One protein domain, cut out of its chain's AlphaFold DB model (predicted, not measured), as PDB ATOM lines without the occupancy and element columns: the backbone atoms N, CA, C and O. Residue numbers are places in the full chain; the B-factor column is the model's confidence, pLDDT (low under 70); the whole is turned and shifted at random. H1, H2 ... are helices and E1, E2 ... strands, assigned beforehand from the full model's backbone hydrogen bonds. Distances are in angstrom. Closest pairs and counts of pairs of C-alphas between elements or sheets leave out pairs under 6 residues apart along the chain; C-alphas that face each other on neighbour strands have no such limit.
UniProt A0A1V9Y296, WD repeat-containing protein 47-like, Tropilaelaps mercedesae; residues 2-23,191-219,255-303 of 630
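This is residues 2 to 23, 191 to 219 and 255 to 303 of the 630 residues of the protein "WD repeat-containing protein 47-like" of Tropilaelaps mercedesae (UniProt A0A1V9Y296). Look for an open frame with an empty middle: H2 makes one long side, H1 meets its first end, H3 and H4 pack on its later part, and residues 271 to 279 return along the other side to E2, paired with E1. Residues 288 to 303, with H5, stick out as a free tail. The 100 printed residues run E1 H1 H2 H3 H4 E2 H5, mostly helix, with one parallel sheet, order E1, E2. The whole is extended, radius of gyration of the C-alphas 21.1 A, spanning 66 by 30 by 24 A.

Start at E1, residues 3 to 7, parallel to E2, residues 280 to 284, at 23 degrees; N 4 and O 280 are within hydrogen-bond range at 2.9 A, as are N 284 and O 6 at 2.8 A. Next, H1, residues 8 to 21, touches the hub H2, residues 194 to 218, with residues 14 to 18 alone; their closest C-alphas, Leu 14 and Leu 195, are 5.4 A apart, and the lines are only just about perpendicular at 71 degrees. H3, residues 257 to 264, touches H2 (closest C-alphas Cys 208 and Phe 259, 6.7 A), the same way at a shallow tilt of 18 degrees. H4, residues 267 to 270, touches H2 (closest C-alphas Ala 216 and Phe 270, 4.9 A). H5, residues 295 to 300, touches no helix. Each O i to N i+4 pair is within hydrogen-bond range in H1, H2, H3 and H5; H4 is too short for one.

Find C-alpha 3 at (18.572, -23.048, 35.645), where E1 begins its 13.1 A; H1 then covers 20.1 A. H2 runs 35.7 A from C-alpha 194 at (36.297, -17.723, 24.796). H3 measures 10.5 A, H4 5.7 A, E2 12.8 A, and H5 8.5 A, to C-alpha 300 at (53.391, 6.203, 44.735).

The farthest C-alphas, Glu 268 and Ala 296, are 66.8 A apart. Cuts leave gaps of 14.9 A from C-alpha 23 to 191 and 28.3 A from C-alpha 219 to 255. Of the links printed whole, none is long. The model's pLDDT is under 70 in 29 residues, among them 271 to 276 and 288 to 303.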
ATOM      1  N   PRO A   2      14.989 -25.195  33.162       51.38
ATOM      2  CA  PRO A   2      16.445 -25.118  33.207       51.38
ATOM      3  C   PRO A   2      16.886 -23.889  34.019       51.38
ATOM      4  O   PRO A   2      16.306 -22.810  33.883       51.38
ATOM      5  N   GLN A   3      17.890 -24.083  34.870       66.25
ATOM      6  CA  GLN A   3      18.572 -23.048  35.645       66.25
ATOM      7  C   GLN A   3      20.013 -22.987  35.144       66.25
ATOM      8  O   GLN A   3      20.650 -24.029  34.990       66.25
ATOM      9  N   LEU A   4      20.504 -21.786  34.854       77.88
ATOM     10  CA  LEU A   4      21.881 -21.564  34.425       77.88
ATOM     11  C   LEU A   4      22.654 -20.957  35.591       77.88
ATOM     12  O   LEU A   4      22.431 -19.796  35.930       77.88
ATOM     13  N   GLN A   5      23.554 -21.738  36.184       78.75
ATOM     14  CA  GLN A   5      24.495 -21.230  37.176       78.75
ATOM     15  C   GLN A   5      25.755 -20.702  36.491       78.75
ATOM     16  O   GLN A   5      26.374 -21.399  35.686       78.75
ATOM     17  N   ILE A   6      26.116 -19.463  36.815       83.38
ATOM     18  CA  ILE A   6      27.331 -18.773  36.372       83.38
ATOM     19  C   ILE A   6      28.114 -18.403  37.633       83.38
ATOM     20  O   ILE A   6      27.509 -18.049  38.640       83.38
ATOM     21  N   ARG A   7      29.446 -18.482  37.602       83.94
ATOM     22  CA  ARG A   7      30.307 -18.036  38.708       83.94
ATOM     23  C   ARG A   7      31.114 -16.830  38.261       83.94
ATOM     24  O   ARG A   7      31.612 -16.834  37.135       83.94
ATOM     25  N   GLU A   8      31.294 -15.840  39.127       86.44
ATOM     26  CA  GLU A   8      32.145 -14.685  38.810       86.44
ATOM     27  C   GLU A   8      33.610 -15.100  38.571       86.44
ATOM     28  O   GLU A   8      34.233 -14.577  37.650       86.44
ATOM     29  N   GLU A   9      34.110 -16.132  39.267       86.19
ATOM     30  CA  GLU A   9      35.412 -16.774  38.988       86.19
ATOM     31  C   GLU A   9      35.590 -17.136  37.501       86.19
ATOM     32  O   GLU A   9      36.623 -16.863  36.892       86.19
ATOM     33  N   ASP A  10      34.555 -17.725  36.894       86.88
ATOM     34  CA  ASP A  10      34.606 -18.206  35.512       86.88
ATOM     35  C   ASP A  10      34.652 -17.021  34.530       86.88
ATOM     36  O   ASP A  10      35.263 -17.113  33.464       86.88
ATOM     37  N   ILE A  11      34.059 -15.882  34.911       89.50
ATOM     38  CA  ILE A  11      34.126 -14.616  34.169       89.50
ATOM     39  C   ILE A  11      35.520 -13.988  34.306       89.50
ATOM     40  O   ILE A  11      36.075 -13.528  33.308       89.50
ATOM     41  N   VAL A  12      36.134 -14.027  35.493       90.50
ATOM     42  CA  VAL A  12      37.518 -13.561  35.692       90.50
ATOM     43  C   VAL A  12      38.491 -14.389  34.848       90.50
ATOM     44  O   VAL A  12      39.293 -13.810  34.118       90.50
ATOM     45  N   CYS A  13      38.377 -15.721  34.818       90.81
ATOM     46  CA  CYS A  13      39.209 -16.564  33.947       90.81
ATOM     47  C   CYS A  13      39.002 -16.281  32.443       90.81
ATOM     48  O   CYS A  13      39.970 -16.320  31.677       90.81
ATOM     49  N   LEU A  14      37.778 -15.944  32.010       91.50
ATOM     50  CA  LEU A  14      37.495 -15.485  30.638       91.50
ATOM     51  C   LEU A  14      38.203 -14.156  30.311       91.50
ATOM     52  O   LEU A  14      38.744 -14.004  29.212       91.50
ATOM     53  N   VAL A  15      38.220 -13.207  31.252       92.88
ATOM     54  CA  VAL A  15      38.909 -11.913  31.103       92.88
ATOM     55  C   VAL A  15      40.430 -12.085  31.133       92.88
ATOM     56  O   VAL A  15      41.116 -11.511  30.291       92.88
ATOM     57  N   LEU A  16      40.969 -12.917  32.025       91.50
ATOM     58  CA  LEU A  16      42.404 -13.201  32.100       91.50
ATOM     59  C   LEU A  16      42.938 -13.831  30.804       91.50
ATOM     60  O   LEU A  16      43.977 -13.394  30.312       91.50
ATOM     61  N   GLU A  17      42.219 -14.780  30.189       91.75
ATOM     62  CA  GLU A  17      42.617 -15.333  28.881       91.75
ATOM     63  C   GLU A  17      42.618 -14.262  27.777       91.75
ATOM     64  O   GLU A  17      43.525 -14.214  26.944       91.75
ATOM     65  N   PHE A  18      41.616 -13.379  27.774       92.19
ATOM     66  CA  PHE A  18      41.527 -12.261  26.837       92.19
ATOM     67  C   PHE A  18      42.706 -11.291  27.024       92.19
ATOM     68  O   PHE A  18      43.372 -10.954  26.048       92.19
ATOM     69  N   LEU A  19      43.030 -10.888  28.256       91.81
ATOM     70  CA  LEU A  19      44.168 -10.004  28.541       91.81
ATOM     71  C   LEU A  19      45.501 -10.648  28.123       91.81
ATOM     72  O   LEU A  19      46.286 -10.019  27.407       91.81
ATOM     73  N   GLN A  20      45.710 -11.919  28.474       89.31
ATOM     74  CA  GLN A  20      46.893 -12.701  28.106       89.31
ATOM     75  C   GLN A  20      47.078 -12.767  26.580       89.31
ATOM     76  O   GLN A  20      48.169 -12.510  26.069       89.31
ATOM     77  N   LYS A  21      46.005 -13.048  25.829       89.44
ATOM     78  CA  LYS A  21      46.041 -13.183  24.362       89.44
ATOM     79  C   LYS A  21      46.356 -11.905  23.593       89.44
ATOM     80  O   LYS A  21      46.752 -11.996  22.433       89.44
ATOM     81  N   ARG A  22      46.146 -10.734  24.193       89.19
ATOM     82  CA  ARG A  22      46.460  -9.429  23.586       89.19
ATOM     83  C   ARG A  22      47.677  -8.773  24.246       89.19
ATOM     84  O   ARG A  22      47.915  -7.587  24.050       89.19
ATOM     85  N   GLU A  23      48.441  -9.559  25.010       88.50
ATOM     86  CA  GLU A  23      49.657  -9.149  25.719       88.50
ATOM     87  C   GLU A  23      49.443  -7.921  26.626       88.50
ATOM     88  O   GLU A  23      50.295  -7.038  26.736       88.50
ATOM     89  N   LYS A 191      40.269 -21.150  27.449       81.62
ATOM     90  CA  LYS A 191      41.072 -21.339  26.230       81.62
ATOM     91  C   LYS A 191      40.245 -21.023  24.972       81.62
ATOM     92  O   LYS A 191      39.066 -21.366  24.897       81.62
ATOM     93  N   HIS A 192      40.931 -20.521  23.942       83.06
ATOM     94  CA  HIS A 192      40.454 -20.202  22.582       83.06
ATOM     95  C   HIS A 192      39.760 -18.832  22.386       83.06
ATOM     96  O   HIS A 192      38.999 -18.663  21.437       83.06
ATOM     97  N   ASP A 193      40.125 -17.823  23.185       85.75
ATOM     98  CA  ASP A 193      39.521 -16.472  23.237       85.75
ATOM     99  C   ASP A 193      38.015 -16.566  23.494       85.75
ATOM    100  O   ASP A 193      37.163 -16.085  22.738       85.75
ATOM    101  N   ARG A 194      37.678 -17.317  24.546       88.62
ATOM    102  CA  ARG A 194      36.297 -17.723  24.796       88.62
ATOM    103  C   ARG A 194      35.401 -16.532  25.136       88.62
ATOM    104  O   ARG A 194      34.221 -16.567  24.794       88.62
ATOM    105  N   LEU A 195      35.956 -15.469  25.722       89.81
ATOM    106  CA  LEU A 195      35.240 -14.214  25.950       89.81
ATOM    107  C   LEU A 195      34.774 -13.590  24.627       89.81
ATOM    108  O   LEU A 195      33.585 -13.314  24.472       89.81
ATOM    109  N   LEU A 196      35.668 -13.449  23.638       87.88
ATOM    110  CA  LEU A 196      35.310 -12.920  22.319       87.88
ATOM    111  C   LEU A 196      34.274 -13.807  21.610       87.88
ATOM    112  O   LEU A 196      33.310 -13.285  21.048       87.88
ATOM    113  N   GLN A 197      34.415 -15.137  21.682       86.69
ATOM    114  CA  GLN A 197      33.415 -16.064  21.129       86.69
ATOM    115  C   GLN A 197      32.022 -15.862  21.742       86.69
ATOM    116  O   GLN A 197      31.023 -15.905  21.023       86.69
ATOM    117  N   LEU A 198      31.941 -15.684  23.066       87.81
ATOM    118  CA  LEU A 198      30.677 -15.508  23.781       87.81
ATOM    119  C   LEU A 198      30.032 -14.157  23.456       87.81
ATOM    120  O   LEU A 198      28.835 -14.126  23.179       87.81
ATOM    121  N   VAL A 199      30.818 -13.077  23.392       87.75
ATOM    122  CA  VAL A 199      30.342 -11.748  22.969       87.75
ATOM    123  C   VAL A 199      29.797 -11.790  21.537       87.75
ATOM    124  O   VAL A 199      28.668 -11.361  21.302       87.75
ATOM    125  N   ILE A 200      30.533 -12.382  20.589       83.19
ATOM    126  CA  ILE A 200      30.073 -12.525  19.196       83.19
ATOM    127  C   ILE A 200      28.785 -13.356  19.124       83.19
ATOM    128  O   ILE A 200      27.848 -12.970  18.427       83.19
ATOM    129  N   LYS A 201      28.688 -14.474  19.859       82.31
ATOM    130  CA  LYS A 201      27.471 -15.304  19.868       82.31
ATOM    131  C   LYS A 201      26.274 -14.609  20.521       82.31
ATOM    132  O   LYS A 201      25.160 -14.793  20.034       82.31
ATOM    133  N   GLY A 202      26.488 -13.790  21.552       84.31
ATOM    134  CA  GLY A 202      25.453 -12.940  22.146       84.31
ATOM    135  C   GLY A 202      24.900 -11.926  21.144       84.31
ATOM    136  O   GLY A 202      23.698 -11.889  20.907       84.31
ATOM    137  N   LEU A 203      25.779 -11.188  20.463       81.12
ATOM    138  CA  LEU A 203      25.392 -10.174  19.473       81.12
ATOM    139  C   LEU A 203      24.712 -10.776  18.233       81.12
ATOM    140  O   LEU A 203      23.750 -10.210  17.713       81.12
ATOM    141  N   VAL A 204      25.162 -11.948  17.769       80.31
ATOM    142  CA  VAL A 204      24.474 -12.693  16.700       80.31
ATOM    143  C   VAL A 204      23.085 -13.144  17.164       80.31
ATOM    144  O   VAL A 204      22.140 -13.061  16.382       80.31
ATOM    145  N   TYR A 205      22.929 -13.575  18.420       82.69
ATOM    146  CA  TYR A 205      21.627 -13.931  18.987       82.69
ATOM    147  C   TYR A 205      20.688 -12.718  19.100       82.69
ATOM    148  O   TYR A 205      19.545 -12.808  18.657       82.69
ATOM    149  N   GLU A 206      21.158 -11.572  19.598       81.75
ATOM    150  CA  GLU A 206      20.378 -10.323  19.657       81.75
ATOM    151  C   GLU A 206      19.903  -9.879  18.267       81.75
ATOM    152  O   GLU A 206      18.714  -9.618  18.071       81.75
ATOM    153  N   ALA A 207      20.799  -9.884  17.276       80.81
ATOM    154  CA  ALA A 207      20.460  -9.557  15.893       80.81
ATOM    155  C   ALA A 207      19.447 -10.556  15.290       80.81
ATOM    156  O   ALA A 207      18.528 -10.161  14.569       80.81
ATOM    157  N   CYS A 208      19.556 -11.846  15.631       80.00
ATOM    158  CA  CYS A 208      18.578 -12.870  15.258       80.00
ATOM    159  C   CYS A 208      17.203 -12.637  15.910       80.00
ATOM    160  O   CYS A 208      16.187 -12.769  15.227       80.00
ATOM    161  N   VAL A 209      17.146 -12.258  17.191       79.94
ATOM    162  CA  VAL A 209      15.888 -11.926  17.888       79.94
ATOM    163  C   VAL A 209      15.234 -10.690  17.268       79.94
ATOM    164  O   VAL A 209      14.046 -10.740  16.948       79.94
ATOM    165  N   ALA A 210      16.000  -9.627  17.014       79.62
ATOM    166  CA  ALA A 210      15.504  -8.415  16.361       79.62
ATOM    167  C   ALA A 210      14.967  -8.697  14.944       79.62
ATOM    168  O   ALA A 210      13.905  -8.204  14.573       79.62
ATOM    169  N   PHE A 211      15.639  -9.553  14.165       78.69
ATOM    170  CA  PHE A 211      15.132 -10.012  12.867       78.69
ATOM    171  C   PHE A 211      13.814 -10.790  12.986       78.69
ATOM    172  O   PHE A 211      12.886 -10.530  12.221       78.69
ATOM    173  N   CYS A 212      13.699 -11.706  13.952       79.81
ATOM    174  CA  CYS A 212      12.465 -12.461  14.185       79.81
ATOM    175  C   CYS A 212      11.300 -11.545  14.586       79.81
ATOM    176  O   CYS A 212      10.193 -11.708  14.075       79.81
ATOM    177  N   GLN A 213      11.556 -10.558  15.449       78.88
ATOM    178  CA  GLN A 213      10.579  -9.540  15.842       78.88
ATOM    179  C   GLN A 213      10.146  -8.691  14.642       78.88
ATOM    180  O   GLN A 213       8.952  -8.603  14.375       78.88
ATOM    181  N   ASN A 214      11.095  -8.145  13.876       78.75
ATOM    182  CA  ASN A 214      10.808  -7.330  12.693       78.75
ATOM    183  C   ASN A 214      10.020  -8.103  11.625       78.75
ATOM    184  O   ASN A 214       9.131  -7.538  10.996       78.75
ATOM    185  N   ARG A 215      10.307  -9.396  11.425       75.94
ATOM    186  CA  ARG A 215       9.574 -10.245  10.471       75.94
ATOM    187  C   ARG A 215       8.137 -10.513  10.936       75.94
ATOM    188  O   ARG A 215       7.231 -10.456  10.115       75.94
ATOM    189  N   ALA A 216       7.924 -10.714  12.239       73.81
ATOM    190  CA  ALA A 216       6.593 -10.893  12.826       73.81
ATOM    191  C   ALA A 216       5.756  -9.594  12.882       73.81
ATOM    192  O   ALA A 216       4.530  -9.647  12.802       73.81
ATOM    193  N   THR A 217       6.380  -8.416  13.009       73.25
ATOM    194  CA  THR A 217       5.659  -7.128  13.032       73.25
ATOM    195  C   THR A 217       5.417  -6.545  11.641       73.25
ATOM    196  O   THR A 217       4.347  -5.982  11.415       73.25
ATOM    197  N   ALA A 218       6.345  -6.707  10.692       65.06
ATOM    198  CA  ALA A 218       6.209  -6.162   9.338       65.06
ATOM    199  C   ALA A 218       5.030  -6.766   8.555       65.06
ATOM    200  O   ALA A 218       4.382  -6.057   7.794       65.06
ATOM    201  N   GLU A 219       4.713  -8.046   8.768       55.69
ATOM    202  CA  GLU A 219       3.573  -8.717   8.120       55.69
ATOM    203  C   GLU A 219       2.214  -8.279   8.706       55.69
ATOM    204  O   GLU A 219       1.187  -8.351   8.036       55.69
ATOM    205  N   ASP A 255      29.629 -19.371  14.460       58.44
ATOM    206  CA  ASP A 255      28.660 -20.397  14.050       58.44
ATOM    207  C   ASP A 255      27.359 -19.752  13.544       58.44
ATOM    208  O   ASP A 255      26.360 -19.667  14.262       58.44
ATOM    209  N   LEU A 256      27.338 -19.331  12.277       67.75
ATOM    210  CA  LEU A 256      26.163 -18.768  11.599       67.75
ATOM    211  C   LEU A 256      25.042 -19.804  11.348       67.75
ATOM    212  O   LEU A 256      24.130 -19.552  10.566       67.75
ATOM    213  N   GLY A 257      25.064 -20.960  12.020       74.81
ATOM    214  CA  GLY A 257      24.030 -21.994  11.918       74.81
ATOM    215  C   GLY A 257      22.642 -21.496  12.330       74.81
ATOM    216  O   GLY A 257      21.671 -21.783  11.637       74.81
ATOM    217  N   LEU A 258      22.547 -20.677  13.389       73.81
ATOM    218  CA  LEU A 258      21.284 -20.039  13.797       73.81
ATOM    219  C   LEU A 258      20.769 -19.066  12.723       73.81
ATOM    220  O   LEU A 258      19.596 -19.101  12.366       73.81
ATOM    221  N   PHE A 259      21.661 -18.237  12.178       73.50
ATOM    222  CA  PHE A 259      21.361 -17.279  11.110       73.50
ATOM    223  C   PHE A 259      20.875 -17.989   9.833       73.50
ATOM    224  O   PHE A 259      19.823 -17.653   9.292       73.50
ATOM    225  N   SER A 260      21.602 -19.023   9.398       75.25
ATOM    226  CA  SER A 260      21.270 -19.851   8.234       75.25
ATOM    227  C   SER A 260      19.926 -20.567   8.408       75.25
ATOM    228  O   SER A 260      19.084 -20.543   7.510       75.25
ATOM    229  N   TRP A 261      19.666 -21.116   9.600       81.12
ATOM    230  CA  TRP A 261      18.379 -21.728   9.938       81.12
ATOM    231  C   TRP A 261      17.222 -20.718   9.868       81.12
ATOM    232  O   TRP A 261      16.224 -20.988   9.203       81.12
ATOM    233  N   LEU A 262      17.367 -19.521  10.448       77.62
ATOM    234  CA  LEU A 262      16.338 -18.470  10.390       77.62
ATOM    235  C   LEU A 262      16.080 -17.945   8.964       77.62
ATOM    236  O   LEU A 262      14.943 -17.588   8.641       77.62
ATOM    237  N   GLN A 263      17.093 -17.930   8.093       74.50
ATOM    238  CA  GLN A 263      16.934 -17.603   6.667       74.50
ATOM    239  C   GLN A 263      16.256 -18.716   5.845       74.50
ATOM    240  O   GLN A 263      15.698 -18.421   4.778       74.50
ATOM    241  N   ALA A 264      16.292 -19.961   6.332       79.44
ATOM    242  CA  ALA A 264      15.640 -21.125   5.733       79.44
ATOM    243  C   ALA A 264      14.171 -21.309   6.173       79.44
ATOM    244  O   ALA A 264      13.430 -22.034   5.511       79.44
ATOM    245  N   LEU A 265      13.726 -20.651   7.253       79.94
ATOM    246  CA  LEU A 265      12.327 -20.699   7.694       79.94
ATOM    247  C   LEU A 265      11.385 -19.919   6.743       79.94
ATOM    248  O   LEU A 265      11.709 -18.784   6.360       79.94
ATOM    249  N   PRO A 266      10.205 -20.475   6.391       77.62
ATOM    250  CA  PRO A 266       9.185 -19.782   5.598       77.62
ATOM    251  C   PRO A 266       8.527 -18.638   6.390       77.62
ATOM    252  O   PRO A 266       8.622 -18.589   7.614       77.62
ATOM    253  N   ASN A 267       7.856 -17.710   5.696       71.00
ATOM    254  CA  ASN A 267       7.221 -16.541   6.328       71.00
ATOM    255  C   ASN A 267       6.161 -16.937   7.361       71.00
ATOM    256  O   ASN A 267       6.195 -16.423   8.473       71.00
ATOM    257  N   GLU A 268       5.338 -17.944   7.050       75.88
ATOM    258  CA  GLU A 268       4.298 -18.487   7.940       75.88
ATOM    259  C   GLU A 268       4.800 -18.806   9.365       75.88
ATOM    260  O   GLU A 268       4.043 -18.719  10.330       75.88
ATOM    261  N   SER A 269       6.088 -19.146   9.528       76.69
ATOM    262  CA  SER A 269       6.713 -19.422  10.833       76.69
ATOM    263  C   SER A 269       6.872 -18.191  11.739       76.69
ATOM    264  O   SER A 269       7.224 -18.350  12.905       76.69
ATOM    265  N   PHE A 270       6.627 -16.983  11.225       73.56
ATOM    266  CA  PHE A 270       6.726 -15.704  11.939       73.56
ATOM    267  C   PHE A 270       5.350 -15.060  12.183       73.56
ATOM    268  O   PHE A 270       5.269 -14.018  12.826       73.56
ATOM    269  N   SER A 271       4.268 -15.718  11.750       69.62
ATOM    270  CA  SER A 271       2.872 -15.279  11.909       69.62
ATOM    271  C   SER A 271       2.383 -15.185  13.365       69.62
ATOM    272  O   SER A 271       1.253 -14.762  13.616       69.62
ATOM    273  N   HIS A 272       3.192 -15.596  14.346       66.88
ATOM    274  CA  HIS A 272       2.902 -15.493  15.777       66.88
ATOM    275  C   HIS A 272       4.048 -14.754  16.494       66.88
ATOM    276  O   HIS A 272       5.216 -15.081  16.271       66.88
ATOM    277  N   PRO A 273       3.752 -13.782  17.382       65.81
ATOM    278  CA  PRO A 273       4.781 -13.060  18.122       65.81
ATOM    279  C   PRO A 273       5.518 -13.984  19.104       65.81
ATOM    280  O   PRO A 273       4.914 -14.816  19.783       65.81
ATOM    281  N   PHE A 274       6.837 -13.818  19.202       67.62
ATOM    282  CA  PHE A 274       7.696 -14.662  20.033       67.62
ATOM    283  C   PHE A 274       7.464 -14.425  21.535       67.62
ATOM    284  O   PHE A 274       7.697 -13.332  22.052       67.62
ATOM    285  N   GLU A 275       7.087 -15.479  22.263       67.69
ATOM    286  CA  GLU A 275       6.995 -15.466  23.727       67.69
ATOM    287  C   GLU A 275       8.403 -15.503  24.357       67.69
ATOM    288  O   GLU A 275       9.061 -16.549  24.390       67.69
ATOM    289  N   GLN A 276       8.880 -14.367  24.877       66.75
ATOM    290  CA  GLN A 276      10.195 -14.277  25.521       66.75
ATOM    291  C   GLN A 276      10.214 -15.013  26.872       66.75
ATOM    292  O   GLN A 276       9.815 -14.482  27.908       66.75
ATOM    293  N   LYS A 277      10.736 -16.243  26.875       72.44
ATOM    294  CA  LYS A 277      10.891 -17.066  28.083       72.44
ATOM    295  C   LYS A 277      12.199 -16.760  28.810       72.44
ATOM    296  O   LYS A 277      13.258 -17.267  28.447       72.44
ATOM    297  N   THR A 278      12.113 -15.955  29.867       67.44
ATOM    298  CA  THR A 278      13.245 -15.636  30.748       67.44
ATOM    299  C   THR A 278      13.777 -16.892  31.442       67.44
ATOM    300  O   THR A 278      13.064 -17.550  32.203       67.44
ATOM    301  N   LEU A 279      15.049 -17.216  31.204       74.38
ATOM    302  CA  LEU A 279      15.763 -18.265  31.932       74.38
ATOM    303  C   LEU A 279      16.085 -17.800  33.357       74.38
ATOM    304  O   LEU A 279      16.414 -16.636  33.579       74.38
ATOM    305  N   LYS A 280      16.049 -18.722  34.326       72.56
ATOM    306  CA  LYS A 280      16.580 -18.452  35.666       72.56
ATOM    307  C   LYS A 280      18.102 -18.542  35.617       72.56
ATOM    308  O   LYS A 280      18.655 -19.641  35.642       72.56
ATOM    309  N   ILE A 281      18.743 -17.384  35.503       79.00
ATOM    310  CA  ILE A 281      20.187 -17.227  35.671       79.00
ATOM    311  C   ILE A 281      20.456 -16.991  37.157       79.00
ATOM    312  O   ILE A 281      19.754 -16.216  37.804       79.00
ATOM    313  N   ASP A 282      21.448 -17.695  37.678       76.62
ATOM    314  CA  ASP A 282      21.847 -17.713  39.078       76.62
ATOM    315  C   ASP A 282      23.357 -17.449  39.113       76.62
ATOM    316  O   ASP A 282      24.141 -18.250  38.598       76.62
ATOM    317  N   VAL A 283      23.758 -16.269  39.592       81.25
ATOM    318  CA  VAL A 283      25.155 -15.814  39.552       81.25
ATOM    319  C   VAL A 283      25.758 -15.963  40.942       81.25
ATOM    320  O   VAL A 283      25.465 -15.180  41.842       81.25
ATOM    321  N   ALA A 284      26.606 -16.974  41.103       80.56
ATOM    322  CA  ALA A 284      27.417 -17.147  42.296       80.56
ATOM    323  C   ALA A 284      28.500 -16.062  42.315       80.56
ATOM    324  O   ALA A 284      29.420 -16.075  41.486       80.56
ATOM    325  N   GLN A 285      28.358 -15.116  43.246       80.06
ATOM    326  CA  GLN A 285      29.359 -14.081  43.469       80.06
ATOM    327  C   GLN A 285      30.635 -14.674  44.060       80.06
ATOM    328  O   GLN A 285      30.585 -15.640  44.825       80.06
ATOM    329  N   MET A 286      31.771 -14.092  43.697       77.00
ATOM    330  CA  MET A 286      33.074 -14.499  44.210       77.00
ATOM    331  C   MET A 286      33.334 -13.842  45.569       77.00
ATOM    332  O   MET A 286      33.082 -12.649  45.754       77.00
ATOM    333  N   GLU A 287      33.864 -14.607  46.523       72.62
ATOM    334  CA  GLU A 287      34.360 -14.037  47.775       72.62
ATOM    335  C   GLU A 287      35.576 -13.151  47.478       72.62
ATOM    336  O   GLU A 287      36.507 -13.562  46.785       72.62
ATOM    337  N   LYS A 288      35.551 -11.901  47.950       67.31
ATOM    338  CA  LYS A 288      36.652 -10.963  47.708       67.31
ATOM    339  C   LYS A 288      37.841 -11.351  48.590       67.31
ATOM    340  O   LYS A 288      37.650 -11.419  49.805       67.31
ATOM    341  N   PRO A 289      39.050 -11.552  48.034       68.25
ATOM    342  CA  PRO A 289      40.226 -11.799  48.856       68.25
ATOM    343  C   PRO A 289      40.500 -10.595  49.766       68.25
ATOM    344  O   PRO A 289      40.257  -9.442  49.395       68.25
ATOM    345  N   VAL A 290      41.027 -10.861  50.960       58.16
ATOM    346  CA  VAL A 290      41.531  -9.807  51.844       58.16
ATOM    347  C   VAL A 290      42.839  -9.293  51.248       58.16
ATOM    348  O   VAL A 290      43.837 -10.008  51.208       58.16
ATOM    349  N   LEU A 291      42.814  -8.067  50.727       57.94
ATOM    350  CA  LEU A 291      43.980  -7.437  50.117       57.94
ATOM    351  C   LEU A 291      44.839  -6.765  51.195       57.94
ATOM    352  O   LEU A 291      44.579  -5.617  51.562       57.94
ATOM    353  N   ASP A 292      45.898  -7.448  51.632       55.44
ATOM    354  CA  ASP A 292      46.978  -6.889  52.465       55.44
ATOM    355  C   ASP A 292      47.880  -5.936  51.647       55.44
ATOM    356  O   ASP A 292      49.099  -6.076  51.548       55.44
ATOM    357  N   ALA A 293      47.255  -4.954  50.995       55.06
ATOM    358  CA  ALA A 293      47.912  -3.998  50.122       55.06
ATOM    359  C   ALA A 293      48.543  -2.853  50.929       55.06
ATOM    360  O   ALA A 293      47.848  -2.086  51.601       55.06
ATOM    361  N   GLN A 294      49.855  -2.650  50.777       53.38
ATOM    362  CA  GLN A 294      50.494  -1.402  51.194       53.38
ATOM    363  C   GLN A 294      50.135  -0.283  50.208       53.38
ATOM    364  O   GLN A 294      50.876   0.035  49.281       53.38
ATOM    365  N   TRP A 295      48.963   0.327  50.414       55.19
ATOM    366  CA  TRP A 295      48.392   1.369  49.548       55.19
ATOM    367  C   TRP A 295      49.362   2.511  49.214       55.19
ATOM    368  O   TRP A 295      49.287   3.062  48.120       55.19
ATOM    369  N   ALA A 296      50.294   2.840  50.115       58.41
ATOM    370  CA  ALA A 296      51.340   3.828  49.862       58.41
ATOM    371  C   ALA A 296      52.218   3.467  48.648       58.41
ATOM    372  O   ALA A 296      52.445   4.323  47.799       58.41
ATOM    373  N   GLU A 297      52.654   2.210  48.516       59.22
ATOM    374  CA  GLU A 297      53.463   1.753  47.379       59.22
ATOM    375  C   GLU A 297      52.659   1.824  46.071       59.22
ATOM    376  O   GLU A 297      53.121   2.391  45.083       59.22
ATOM    377  N   HIS A 298      51.413   1.338  46.086       62.12
ATOM    378  CA  HIS A 298      50.544   1.343  44.905       62.12
ATOM    379  C   HIS A 298      50.207   2.772  44.431       62.12
ATOM    380  O   HIS A 298      50.154   3.028  43.230       62.12
ATOM    381  N   ILE A 299      50.005   3.716  45.358       61.81
ATOM    382  CA  ILE A 299      49.685   5.123  45.052       61.81
ATOM    383  C   ILE A 299      50.930   5.916  44.613       61.81
ATOM    384  O   ILE A 299      50.813   6.837  43.803       61.81
ATOM    385  N   LEU A 300      52.118   5.577  45.127       59.75
ATOM    386  CA  LEU A 300      53.391   6.203  44.735       59.75
ATOM    387  C   LEU A 300      54.002   5.579  43.468       59.75
ATOM    388  O   LEU A 300      54.840   6.212  42.817       59.75
ATOM    389  N   GLY A 301      53.558   4.382  43.078       59.81
ATOM    390  CA  GLY A 301      53.865   3.763  41.794       59.81
ATOM    391  C   GLY A 301      53.538   4.706  40.634       59.81
ATOM    392  O   GLY A 301      52.411   5.175  40.477       59.81
ATOM    393  N   THR A 302      54.536   5.013  39.800       53.91
ATOM    394  CA  THR A 302      54.341   5.964  38.695       53.91
ATOM    395  C   THR A 302      53.331   5.398  37.689       53.91
ATOM    396  O   THR A 302      53.581   4.322  37.142       53.91
ATOM    397  N   PRO A 303      52.223   6.105  37.381       54.78
ATOM    398  CA  PRO A 303      51.203   5.588  36.477       54.78
ATOM    399  C   PRO A 303      51.791   5.331  35.088       54.78
ATOM    400  O   PRO A 303      52.415   6.210  34.480       54.78
TER     401      PRO A 303